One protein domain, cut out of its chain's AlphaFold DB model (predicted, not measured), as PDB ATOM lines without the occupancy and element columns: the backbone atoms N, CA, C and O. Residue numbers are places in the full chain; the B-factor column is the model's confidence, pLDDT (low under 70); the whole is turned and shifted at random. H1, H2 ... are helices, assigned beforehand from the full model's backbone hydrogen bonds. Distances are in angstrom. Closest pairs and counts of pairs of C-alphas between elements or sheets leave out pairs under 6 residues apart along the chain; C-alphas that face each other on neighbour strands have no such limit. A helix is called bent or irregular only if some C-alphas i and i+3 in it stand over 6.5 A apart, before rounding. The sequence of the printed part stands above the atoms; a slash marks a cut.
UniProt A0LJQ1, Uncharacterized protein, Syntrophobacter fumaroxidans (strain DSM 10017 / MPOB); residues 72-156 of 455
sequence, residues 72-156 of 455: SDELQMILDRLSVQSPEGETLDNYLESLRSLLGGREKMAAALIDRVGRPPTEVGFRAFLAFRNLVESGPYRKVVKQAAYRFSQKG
ATOM      1  N   SER A  72      46.615 -38.908 -11.004       85.81
ATOM      2  CA  SER A  72      47.245 -37.629 -11.331       85.81
ATOM      3  C   SER A  72      48.505 -37.819 -12.175       85.81
ATOM      4  O   SER A  72      48.712 -37.055 -13.119       85.81
ATOM      5  N   ASP A  73      49.319 -38.829 -11.865       86.44
ATOM      6  CA  ASP A  73      50.533 -39.150 -12.624       86.44
ATOM      7  C   ASP A  73      50.181 -39.663 -14.026       86.44
ATOM      8  O   ASP A  73      50.731 -39.194 -15.026       86.44
ATOM      9  N   GLU A  74      49.182 -40.542 -14.125       89.12
ATOM     10  CA  GLU A  74      48.653 -41.010 -15.408       89.12
ATOM     11  C   GLU A  74      48.100 -39.849 -16.251       89.12
ATOM     12  O   GLU A  74      48.353 -39.764 -17.456       89.12
ATOM     13  N   LEU A  75      47.384 -38.910 -15.622       89.31
ATOM     14  CA  LEU A  75      46.858 -37.734 -16.309       89.31
ATOM     15  C   LEU A  75      47.994 -36.858 -16.842       89.31
ATOM     16  O   LEU A  75      47.896 -36.347 -17.958       89.31
ATOM     17  N   GLN A  76      49.067 -36.695 -16.069       88.56
ATOM     18  CA  GLN A  76      50.226 -35.923 -16.496       88.56
ATOM     19  C   GLN A  76      50.908 -36.570 -17.706       88.56
ATOM     20  O   GLN A  76      51.177 -35.872 -18.680       88.56
ATOM     21  N   MET A  77      51.072 -37.896 -17.719       89.44
ATOM     22  CA  MET A  77      51.618 -38.616 -18.878       89.44
ATOM     23  C   MET A  77      50.764 -38.429 -20.143       89.44
ATOM     24  O   MET A  77      51.301 -38.259 -21.241       89.44
ATOM     25  N   ILE A  78      49.434 -38.444 -19.999       89.81
ATOM     26  CA  ILE A  78      48.501 -38.180 -21.104       89.81
ATOM     27  C   ILE A  78      48.666 -36.740 -21.616       89.81
ATOM     28  O   ILE A  78      48.733 -36.522 -22.825       89.81
ATOM     29  N   LEU A  79      48.758 -35.756 -20.717       88.50
ATOM     30  CA  LEU A  79      48.933 -34.345 -21.077       88.50
ATOM     31  C   LEU A  79      50.278 -34.083 -21.763       88.50
ATOM     32  O   LEU A  79      50.311 -33.389 -22.781       88.50
ATOM     33  N   ASP A  80      51.362 -34.671 -21.261       88.50
ATOM     34  CA  ASP A  80      52.695 -34.551 -21.852       88.50
ATOM     35  C   ASP A  80      52.699 -35.127 -23.271       88.50
ATOM     36  O   ASP A  80      53.173 -34.489 -24.214       88.50
ATOM     37  N   ARG A  81      52.065 -36.291 -23.462       87.69
ATOM     38  CA  ARG A  81      51.943 -36.919 -24.780       87.69
ATOM     39  C   ARG A  81      51.045 -36.137 -25.739       87.69
ATOM     40  O   ARG A  81      51.352 -36.110 -26.930       87.69
ATOM     41  N   LEU A  82      49.980 -35.496 -25.253       87.44
ATOM     42  CA  LEU A  82      49.154 -34.580 -26.051       87.44
ATOM     43  C   LEU A  82      49.937 -33.323 -26.455       87.44
ATOM     44  O   LEU A  82      49.767 -32.839 -27.568       87.44
ATOM     45  N   SER A  83      50.814 -32.806 -25.591       85.69
ATOM     46  CA  SER A  83      51.543 -31.555 -25.842       85.69
ATOM     47  C   SER A  83      52.522 -31.621 -27.021       85.69
ATOM     48  O   SER A  83      52.796 -30.597 -27.643       85.69
ATOM     49  N   VAL A  84      53.015 -32.820 -27.349       86.81
ATOM     50  CA  VAL A  84      53.954 -33.065 -28.456       86.81
ATOM     51  C   VAL A  84      53.262 -33.457 -29.769       86.81
ATOM     52  O   VAL A  84      53.941 -33.681 -30.769       86.81
ATOM     53  N   GLN A  85      51.928 -33.566 -29.789       86.56
ATOM     54  CA  GLN A  85      51.190 -33.860 -31.020       86.56
ATOM     55  C   GLN A  85      51.049 -32.614 -31.896       86.56
ATOM     56  O   GLN A  85      50.881 -31.498 -31.405       86.56
ATOM     57  N   SER A  86      51.057 -32.821 -33.212       82.06
ATOM     58  CA  SER A  86      50.696 -31.776 -34.173       82.06
ATOM     59  C   SER A  86      49.174 -31.732 -34.353       82.06
ATOM     60  O   SER A  86      48.558 -32.795 -34.457       82.06
ATOM     61  N   PRO A  87      48.549 -30.542 -34.418       77.06
ATOM     62  CA  PRO A  87      47.094 -30.410 -34.515       77.06
ATOM     63  C   PRO A  87      46.509 -30.997 -35.804       77.06
ATOM     64  O   PRO A  87      45.354 -31.398 -35.794       77.06
ATOM     65  N   GLU A  88      47.288 -31.091 -36.884       75.50
ATOM     66  CA  GLU A  88      46.860 -31.627 -38.189       75.50
ATOM     67  C   GLU A  88      47.460 -33.010 -38.510       75.50
ATOM     68  O   GLU A  88      47.323 -33.500 -39.626       75.50
ATOM     69  N   GLY A  89      48.149 -33.649 -37.558       77.56
ATOM     70  CA  GLY A  89      48.819 -34.929 -37.800       77.56
ATOM     71  C   GLY A  89      47.883 -36.133 -37.676       77.56
ATOM     72  O   GLY A  89      47.179 -36.266 -36.678       77.56
ATOM     73  N   GLU A  90      47.964 -37.080 -38.616       73.12
ATOM     74  CA  GLU A  90      47.240 -38.370 -38.576       73.12
ATOM     75  C   GLU A  90      47.550 -39.202 -37.311       73.12
ATOM     76  O   GLU A  90      46.791 -40.086 -36.905       73.12
ATOM     77  N   THR A  91      48.670 -38.916 -36.641       82.25
ATOM     78  CA  THR A  91      49.057 -39.555 -35.375       82.25
ATOM     79  C   THR A  91      48.170 -39.143 -34.201       82.25
ATOM     80  O   THR A  91      48.037 -39.915 -33.249       82.25
ATOM     81  N   LEU A  92      47.560 -37.952 -34.252       84.88
ATOM     82  CA  LEU A  92      46.704 -37.439 -33.186       84.88
ATOM     83  C   LEU A  92      45.373 -38.191 -33.144       84.88
ATOM     84  O   LEU A  92      44.963 -38.613 -32.068       84.88
ATOM     85  N   ASP A  93      44.734 -38.413 -34.290       83.94
ATOM     86  CA  ASP A  93      43.411 -39.043 -34.344       83.94
ATOM     87  C   ASP A  93      43.465 -40.499 -33.848       83.94
ATOM     88  O   ASP A  93      42.693 -40.887 -32.967       83.94
ATOM     89  N   ASN A  94      44.478 -41.260 -34.281       86.12
ATOM     90  CA  ASN A  94      44.748 -42.617 -33.785       86.12
ATOM     91  C   ASN A  94      45.014 -42.653 -32.268       86.12
ATOM     92  O   ASN A  94      44.607 -43.578 -31.555       86.12
ATOM     93  N   TYR A  95      45.709 -41.632 -31.752       89.38
ATOM     94  CA  TYR A  95      45.974 -41.512 -30.323       89.38
ATOM     95  C   TYR A  95      44.709 -41.161 -29.531       89.38
ATOM     96  O   TYR A  95      44.476 -41.753 -28.478       89.38
ATOM     97  N   LEU A  96      43.870 -40.252 -30.036       89.81
ATOM     98  CA  LEU A  96      42.604 -39.880 -29.403       89.81
ATOM     99  C   LEU A  96      41.620 -41.053 -29.370       89.81
ATOM    100  O   LEU A  96      40.946 -41.234 -28.359       89.81
ATOM    101  N   GLU A  97      41.570 -41.884 -30.411       88.44
ATOM    102  CA  GLU A  97      40.733 -43.088 -30.438       88.44
ATOM    103  C   GLU A  97      41.200 -44.136 -29.413       88.44
ATOM    104  O   GLU A  97      40.401 -44.649 -28.623       88.44
ATOM    105  N   SER A  98      42.513 -44.372 -29.339       87.44
ATOM    106  CA  SER A  98      43.116 -45.255 -28.329       87.44
ATOM    107  C   SER A  98      42.899 -44.732 -26.904       87.44
ATOM    108  O   SER A  98      42.636 -45.492 -25.974       87.44
ATOM    109  N   LEU A  99      42.983 -43.415 -26.714       89.38
ATOM    110  CA  LEU A  99      42.747 -42.783 -25.421       89.38
ATOM    111  C   LEU A  99      41.256 -42.803 -25.047       89.38
ATOM    112  O   LEU A  99      40.921 -42.954 -23.876       89.38
ATOM    113  N   ARG A 100      40.350 -42.723 -26.028       89.19
ATOM    114  CA  ARG A 100      38.901 -42.828 -25.812       89.19
ATOM    115  C   ARG A 100      38.514 -44.197 -25.263       89.19
ATOM    116  O   ARG A 100      37.691 -44.254 -24.353       89.19
ATOM    117  N   SER A 101      39.103 -45.275 -25.782       87.94
ATOM    118  CA  SER A 101      38.855 -46.627 -25.267       87.94
ATOM    119  C   SER A 101      39.421 -46.810 -23.854       87.94
ATOM    120  O   SER A 101      38.737 -47.373 -23.003       87.94
ATOM    121  N   LEU A 102      40.597 -46.239 -23.563       88.25
ATOM    122  CA  LEU A 102      41.216 -46.260 -22.229       88.25
ATOM    123  C   LEU A 102      40.432 -45.449 -21.181       88.25
ATOM    124  O   LEU A 102      40.374 -45.825 -20.010       88.25
ATOM    125  N   LEU A 103      39.817 -44.339 -21.594       87.75
ATOM    126  CA  LEU A 103      38.965 -43.503 -20.741       87.75
ATOM    127  C   LEU A 103      37.515 -44.007 -20.657       87.75
ATOM    128  O   LEU A 103      36.741 -43.497 -19.842       87.75
ATOM    129  N   GLY A 104      37.141 -45.007 -21.462       82.81
ATOM    130  CA  GLY A 104      35.826 -45.643 -21.428       82.81
ATOM    131  C   GLY A 104      35.528 -46.213 -20.040       82.81
ATOM    132  O   GLY A 104      36.238 -47.083 -19.548       82.81
ATOM    133  N   GLY A 105      34.495 -45.692 -19.375       80.62
ATOM    134  CA  GLY A 105      34.134 -46.074 -18.002       80.62
ATOM    135  C   GLY A 105      34.891 -45.333 -16.886       80.62
ATOM    136  O   GLY A 105      34.540 -45.488 -15.718       80.62
ATOM    137  N   ARG A 106      35.873 -44.473 -17.208       87.69
ATOM    138  CA  ARG A 106      36.643 -43.659 -16.241       87.69
ATOM    139  C   ARG A 106      36.243 -42.186 -16.300       87.69
ATOM    140  O   ARG A 106      37.052 -41.294 -16.550       87.69
ATOM    141  N   GLU A 107      34.974 -41.917 -16.026       87.00
ATOM    142  CA  GLU A 107      34.364 -40.593 -16.205       87.00
ATOM    143  C   GLU A 107      35.075 -39.460 -15.438       87.00
ATOM    144  O   GLU A 107      35.278 -38.363 -15.957       87.00
ATOM    145  N   LYS A 108      35.505 -39.729 -14.203       88.44
ATOM    146  CA  LYS A 108      36.229 -38.763 -13.364       88.44
ATOM    147  C   LYS A 108      37.579 -38.358 -13.975       88.44
ATOM    148  O   LYS A 108      37.954 -37.187 -13.912       88.44
ATOM    149  N   MET A 109      38.273 -39.310 -14.598       87.50
ATOM    150  CA  MET A 109      39.542 -39.096 -15.300       87.50
ATOM    151  C   MET A 109      39.324 -38.287 -16.584       87.50
ATOM    152  O   MET A 109      40.037 -37.316 -16.833       87.50
ATOM    153  N   ALA A 110      38.276 -38.615 -17.348       89.50
ATOM    154  CA  ALA A 110      37.875 -37.848 -18.526       89.50
ATOM    155  C   ALA A 110      37.518 -36.392 -18.168       89.50
ATOM    156  O   ALA A 110      37.963 -35.457 -18.832       89.50
ATOM    157  N   ALA A 111      36.787 -36.171 -17.071       89.25
ATOM    158  CA  ALA A 111      36.450 -34.834 -16.589       89.25
ATOM    159  C   ALA A 111      37.687 -34.022 -16.164       89.25
ATOM    160  O   ALA A 111      37.778 -32.831 -16.467       89.25
ATOM    161  N   ALA A 112      38.643 -34.652 -15.477       90.25
ATOM    162  CA  ALA A 112      39.892 -34.009 -15.081       90.25
ATOM    163  C   ALA A 112      40.769 -33.654 -16.294       90.25
ATOM    164  O   ALA A 112      41.297 -32.541 -16.358       90.25
ATOM    165  N   LEU A 113      40.856 -34.551 -17.283       90.94
ATOM    166  CA  LEU A 113      41.526 -34.291 -18.555       90.94
ATOM    167  C   LEU A 113      40.897 -33.098 -19.276       90.94
ATOM    168  O   LEU A 113      41.619 -32.179 -19.657       90.94
ATOM    169  N   ILE A 114      39.565 -33.054 -19.370       91.00
ATOM    170  CA  ILE A 114      38.817 -31.943 -19.976       91.00
ATOM    171  C   ILE A 114      39.099 -30.604 -19.270       91.00
ATOM    172  O   ILE A 114      39.289 -29.588 -19.945       91.00
ATOM    173  N   ASP A 115      39.162 -30.564 -17.932       90.12
ATOM    174  CA  ASP A 115      39.498 -29.317 -17.222       90.12
ATOM    175  C   ASP A 115      40.927 -28.848 -17.526       90.12
ATOM    176  O   ASP A 115      41.154 -27.642 -17.679       90.12
ATOM    177  N   ARG A 116      41.878 -29.790 -17.616       88.75
ATOM    178  CA  ARG A 116      43.306 -29.510 -17.825       88.75
ATOM    179  C   ARG A 116      43.628 -29.099 -19.256       88.75
ATOM    180  O   ARG A 116      44.306 -28.094 -19.430       88.75
ATOM    181  N   VAL A 117      43.086 -29.771 -20.274       90.06
ATOM    182  CA  VAL A 117      43.287 -29.357 -21.681       90.06
ATOM    183  C   VAL A 117      42.645 -28.000 -21.985       90.06
ATOM    184  O   VAL A 117      43.055 -27.307 -22.910       90.06
ATOM    185  N   GLY A 118      41.671 -27.575 -21.173       85.75
ATOM    186  CA  GLY A 118      41.112 -26.226 -21.218       85.75
ATOM    187  C   GLY A 118      41.984 -25.143 -20.561       85.75
ATOM    188  O   GLY A 118      41.571 -23.981 -20.566       85.75
ATOM    189  N   ARG A 119      43.138 -25.477 -19.954       87.94
ATOM    190  CA  ARG A 119      44.034 -24.538 -19.245       87.94
ATOM    191  C   ARG A 119      45.531 -24.858 -19.484       87.94
ATOM    192  O   ARG A 119      46.111 -25.595 -18.688       87.94
ATOM    193  N   PRO A 120      46.206 -24.239 -20.472       82.31
ATOM    194  CA  PRO A 120      45.699 -23.273 -21.450       82.31
ATOM    195  C   PRO A 120      44.984 -23.952 -22.635       82.31
ATOM    196  O   PRO A 120      45.380 -25.043 -23.033       82.31
ATOM    197  N   PRO A 121      43.971 -23.308 -23.247       85.12
ATOM    198  CA  PRO A 121      43.291 -23.861 -24.417       85.12
ATOM    199  C   PRO A 121      44.233 -23.880 -25.632       85.12
ATOM    200  O   PRO A 121      44.747 -22.836 -26.037       85.12
ATOM    201  N   THR A 122      44.458 -25.049 -26.230       88.94
ATOM    202  CA  THR A 122      45.254 -25.263 -27.458       88.94
ATOM    203  C   THR A 122      44.411 -25.964 -28.529       88.94
ATOM    204  O   THR A 122      43.366 -26.519 -28.209       88.94
ATOM    205  N   GLU A 123      44.838 -25.962 -29.794       85.12
ATOM    206  CA  GLU A 123      44.118 -26.666 -30.876       85.12
ATOM    207  C   GLU A 123      44.085 -28.184 -30.659       85.12
ATOM    208  O   GLU A 123      43.030 -28.809 -30.767       85.12
ATOM    209  N   VAL A 124      45.212 -28.768 -30.242       87.69
ATOM    210  CA  VAL A 124      45.289 -30.184 -29.846       87.69
ATOM    211  C   VAL A 124      44.383 -30.463 -28.643       87.69
ATOM    212  O   VAL A 124      43.638 -31.441 -28.631       87.69
ATOM    213  N   GLY A 125      44.387 -29.566 -27.649       89.31
ATOM    214  CA  GLY A 125      43.503 -29.654 -26.489       89.31
ATOM    215  C   GLY A 125      42.023 -29.543 -26.857       89.31
ATOM    216  O   GLY A 125      41.186 -30.184 -26.227       89.31
ATOM    217  N   PHE A 126      41.693 -28.780 -27.901       88.88
ATOM    218  CA  PHE A 126      40.335 -28.653 -28.411       88.88
ATOM    219  C   PHE A 126      39.869 -29.921 -29.132       88.88
ATOM    220  O   PHE A 126      38.764 -30.392 -28.870       88.88
ATOM    221  N   ARG A 127      40.725 -30.537 -29.958       88.06
ATOM    222  CA  ARG A 127      40.435 -31.851 -30.560       88.06
ATOM    223  C   ARG A 127      40.246 -32.933 -29.496       88.06
ATOM    224  O   ARG A 127      39.270 -33.677 -29.551       88.06
ATOM    225  N   ALA A 128      41.104 -32.954 -28.474       89.50
ATOM    226  CA  ALA A 128      40.936 -33.836 -27.320       89.50
ATOM    227  C   ALA A 128      39.612 -33.569 -26.578       89.50
ATOM    228  O   ALA A 128      38.881 -34.497 -26.240       89.50
ATOM    229  N   PHE A 129      39.253 -32.299 -26.372       91.75
ATOM    230  CA  PHE A 129      37.970 -31.922 -25.781       91.75
ATOM    231  C   PHE A 129      36.775 -32.450 -26.593       91.75
ATOM    232  O   PHE A 129      35.861 -33.028 -26.004       91.75
ATOM    233  N   LEU A 130      36.781 -32.302 -27.922       89.62
ATOM    234  CA  LEU A 130      35.716 -32.817 -28.789       89.62
ATOM    235  C   LEU A 130      35.607 -34.347 -28.720       89.62
ATOM    236  O   LEU A 130      34.498 -34.868 -28.618       89.62
ATOM    237  N   ALA A 131      36.740 -35.054 -28.690       88.00
ATOM    238  CA  ALA A 131      36.777 -36.513 -28.619       88.00
ATOM    239  C   ALA A 131      36.226 -37.073 -27.292       88.00
ATOM    240  O   ALA A 131      35.621 -38.148 -27.275       88.00
ATOM    241  N   PHE A 132      36.417 -36.354 -26.179       90.62
ATOM    242  CA  PHE A 132      36.119 -36.872 -24.837       90.62
ATOM    243  C   PHE A 132      34.895 -36.255 -24.159       90.62
ATOM    244  O   PHE A 132      34.430 -36.808 -23.164       90.62
ATOM    245  N   ARG A 133      34.320 -35.155 -24.671       86.81
ATOM    246  CA  ARG A 133      33.163 -34.483 -24.036       86.81
ATOM    247  C   ARG A 133      31.967 -35.414 -23.795       86.81
ATOM    248  O   ARG A 133      31.272 -35.244 -22.799       86.81
ATOM    249  N   ASN A 134      31.767 -36.397 -24.675       87.56
ATOM    250  CA  ASN A 134      30.663 -37.359 -24.609       87.56
ATOM    251  C   ASN A 134      30.935 -38.514 -23.628       87.56
ATOM    252  O   ASN A 134      30.042 -39.303 -23.367       87.56
ATOM    253  N   LEU A 135      32.147 -38.622 -23.068       86.56
ATOM    254  CA  LEU A 135      32.467 -39.599 -22.019       86.56
ATOM    255  C   LEU A 135      32.036 -39.126 -20.617       86.56
ATOM    256  O   LEU A 135      32.196 -39.867 -19.650       86.56
ATOM    257  N   VAL A 136      31.545 -37.885 -20.497       84.75
ATOM    258  CA  VAL A 136      31.126 -37.266 -19.233       84.75
ATOM    259  C   VAL A 136      29.631 -36.953 -19.284       84.75
ATOM    260  O   VAL A 136      29.211 -35.871 -19.703       84.75
ATOM    261  N   GLU A 137      28.821 -37.909 -18.841       76.44
ATOM    262  CA  GLU A 137      27.356 -37.853 -18.868       76.44
ATOM    263  C   GLU A 137      26.759 -37.457 -17.506       76.44
ATOM    264  O   GLU A 137      25.690 -36.837 -17.429       76.44
ATOM    265  N   SER A 138      27.456 -37.748 -16.407       73.44
ATOM    266  CA  SER A 138      26.959 -37.570 -15.052       73.44
ATOM    267  C   SER A 138      26.934 -36.104 -14.599       73.44
ATOM    268  O   SER A 138      27.795 -35.261 -14.885       73.44
ATOM    269  N   GLY A 139      25.894 -35.788 -13.821       69.50
ATOM    270  CA  GLY A 139      25.620 -34.457 -13.279       69.50
ATOM    271  C   GLY A 139      26.774 -33.739 -12.550       69.50
ATOM    272  O   GLY A 139      26.881 -32.519 -12.734       69.50
ATOM    273  N   PRO A 140      27.641 -34.398 -11.745       74.62
ATOM    274  CA  PRO A 140      28.685 -33.690 -10.997       74.62
ATOM    275  C   PRO A 140      29.775 -33.075 -11.889       74.62
ATOM    276  O   PRO A 140      30.275 -31.995 -11.568       74.62
ATOM    277  N   TYR A 141      30.104 -33.695 -13.027       82.38
ATOM    278  CA  TYR A 141      31.229 -33.286 -13.879       82.38
ATOM    279  C   TYR A 141      30.811 -32.512 -15.135       82.38
ATOM    280  O   TYR A 141      31.628 -31.826 -15.749       82.38
ATOM    281  N   ARG A 142      29.514 -32.483 -15.462       83.38
ATOM    282  CA  ARG A 142      28.964 -31.713 -16.592       83.38
ATOM    283  C   ARG A 142      29.298 -30.214 -16.545       83.38
ATOM    284  O   ARG A 142      29.406 -29.556 -17.580       83.38
ATOM    285  N   LYS A 143      29.481 -29.648 -15.343       85.56
ATOM    286  CA  LYS A 143      29.924 -28.250 -15.169       85.56
ATOM    287  C   LYS A 143      31.340 -28.018 -15.700       85.56
ATOM    288  O   LYS A 143      31.594 -26.952 -16.250       85.56
ATOM    289  N   VAL A 144      32.226 -29.003 -15.567       85.56
ATOM    290  CA  VAL A 144      33.618 -28.935 -16.035       85.56
ATOM    291  C   VAL A 144      33.662 -28.887 -17.560       85.56
ATOM    292  O   VAL A 144      34.308 -28.006 -18.120       85.56
ATOM    293  N   VAL A 145      32.875 -29.736 -18.228       87.81
ATOM    294  CA  VAL A 145      32.736 -29.739 -19.695       87.81
ATOM    295  C   VAL A 145      32.251 -28.381 -20.209       87.81
ATOM    296  O   VAL A 145      32.840 -27.823 -21.131       87.81
ATOM    297  N   LYS A 146      31.231 -27.790 -19.566       86.25
ATOM    298  CA  LYS A 146      30.732 -26.447 -19.921       86.25
ATOM    299  C   LYS A 146      31.788 -25.355 -19.732       86.25
ATOM    300  O   LYS A 146      31.880 -24.450 -20.556       86.25
ATOM    301  N   GLN A 147      32.570 -25.421 -18.655       87.62
ATOM    302  CA  GLN A 147      33.637 -24.452 -18.394       87.62
ATOM    303  C   GLN A 147      34.790 -24.583 -19.393       87.62
ATOM    304  O   GLN A 147      35.282 -23.563 -19.867       87.62
ATOM    305  N   ALA A 148      35.196 -25.805 -19.742       87.88
ATOM    306  CA  ALA A 148      36.203 -26.045 -20.771       87.88
ATOM    307  C   ALA A 148      35.722 -25.545 -22.144       87.88
ATOM    308  O   ALA A 148      36.428 -24.763 -22.778       87.88
ATOM    309  N   ALA A 149      34.488 -25.877 -22.543       87.00
ATOM    310  CA  ALA A 149      33.872 -25.384 -23.779       87.00
ATOM    311  C   ALA A 149      33.878 -23.847 -23.858       87.00
ATOM    312  O   ALA A 149      34.218 -23.276 -24.890       87.00
ATOM    313  N   TYR A 150      33.552 -23.178 -22.747       85.88
ATOM    314  CA  TYR A 150      33.577 -21.721 -22.654       85.88
ATOM    315  C   TYR A 150      34.995 -21.136 -22.796       85.88
ATOM    316  O   TYR A 150      35.176 -20.100 -23.427       85.88
ATOM    317  N   ARG A 151      36.024 -21.797 -22.250       86.88
ATOM    318  CA  ARG A 151      37.426 -21.360 -22.413       86.88
ATOM    319  C   ARG A 151      37.911 -21.509 -23.854       86.88
ATOM    320  O   ARG A 151      38.615 -20.633 -24.345       86.88
ATOM    321  N   PHE A 152      37.521 -22.588 -24.535       88.12
ATOM    322  CA  PHE A 152      37.833 -22.775 -25.952       88.12
ATOM    323  C   PHE A 152      37.110 -21.752 -26.836       88.12
ATOM    324  O   PHE A 152      37.751 -21.135 -27.688       88.12
ATOM    325  N   SER A 153      35.829 -21.465 -26.566       85.12
ATOM    326  CA  SER A 153      35.081 -20.458 -27.325       85.12
ATOM    327  C   SER A 153      35.639 -19.043 -27.148       85.12
ATOM    328  O   SER A 153      35.698 -18.292 -28.117       85.12
ATOM    329  N   GLN A 154      36.124 -18.687 -25.952       83.19
ATOM    330  CA  GLN A 154      36.824 -17.417 -25.717       83.19
ATOM    331  C   GLN A 154      38.103 -17.263 -26.555       83.19
ATOM    332  O   GLN A 154      38.488 -16.138 -26.862       83.19
ATOM    333  N   LYS A 155      38.750 -18.371 -26.945       82.75
ATOM    334  CA  LYS A 155      39.931 -18.380 -27.823       82.75
ATOM    335  C   LYS A 155      39.571 -18.470 -29.319       82.75
ATOM    336  O   LYS A 155      40.463 -18.521 -30.157       82.75
ATOM    337  N   GLY A 156      38.282 -18.475 -29.668       80.31
ATOM    338  CA  GLY A 156      37.813 -18.587 -31.053       80.31
ATOM    339  C   GLY A 156      37.757 -20.021 -31.592       80.31
ATOM    340  O   GLY A 156      37.433 -20.212 -32.758       80.31
TER     341      GLY A 156
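AT A GLANCE: This is residues 72 to 156 of the 455 residues of an uncharacterized protein of Syntrophobacter fumaroxidans (strain DSM 10017 / MPOB) (UniProt A0LJQ1). H3, H4 and H5 form an up-and-down bundle, each running against the one before, with H2 packed along H4 and H1 crossing H3. The 85 printed residues, with five named helices in order H1 to H5, are all helix by class. The whole is compact, radius of gyration of the C-alphas 11.8 A, spanning 33 by 30 by 21 A.

IN THESE COORDINATES: Find C-alpha 72 at (47.245, -37.629, -11.331), where H1 begins; it runs to residue 83. H2 spans residues 90 to 103, 20.3 A; H3, 107 to 117; H4, 123 to 135, 19.5 A, irregular, with C-alphas 131 and 134 7.4 A apart. H5, residues 142 to 154, ends at (36.824, -17.417, -25.717).

HOW THE PARTS SIT: Start at H4, the hub. It forms hairpins with H3, closest C-alphas Val 117 and Gly 125, 4.8 A, and with H5, Arg 133 and Val 145, 6.4 A. H2 touches H4 the same way, C-alphas Leu 96 and Ala 128, 6.6 A. H1 touches H3 with residues 75 to 79 alone, at a steep tilt of 46 degrees, C-alphas Leu 75 and Leu 113, 6.7 A. Every O i to N i+4 pair is within hydrogen-bond range in H1, H3 and H5; H2 has 9 of 10, H4 7 of 9.

THE WHOLE: The printed part has no cut and no long link; residue 139 alone has pLDDT under 70.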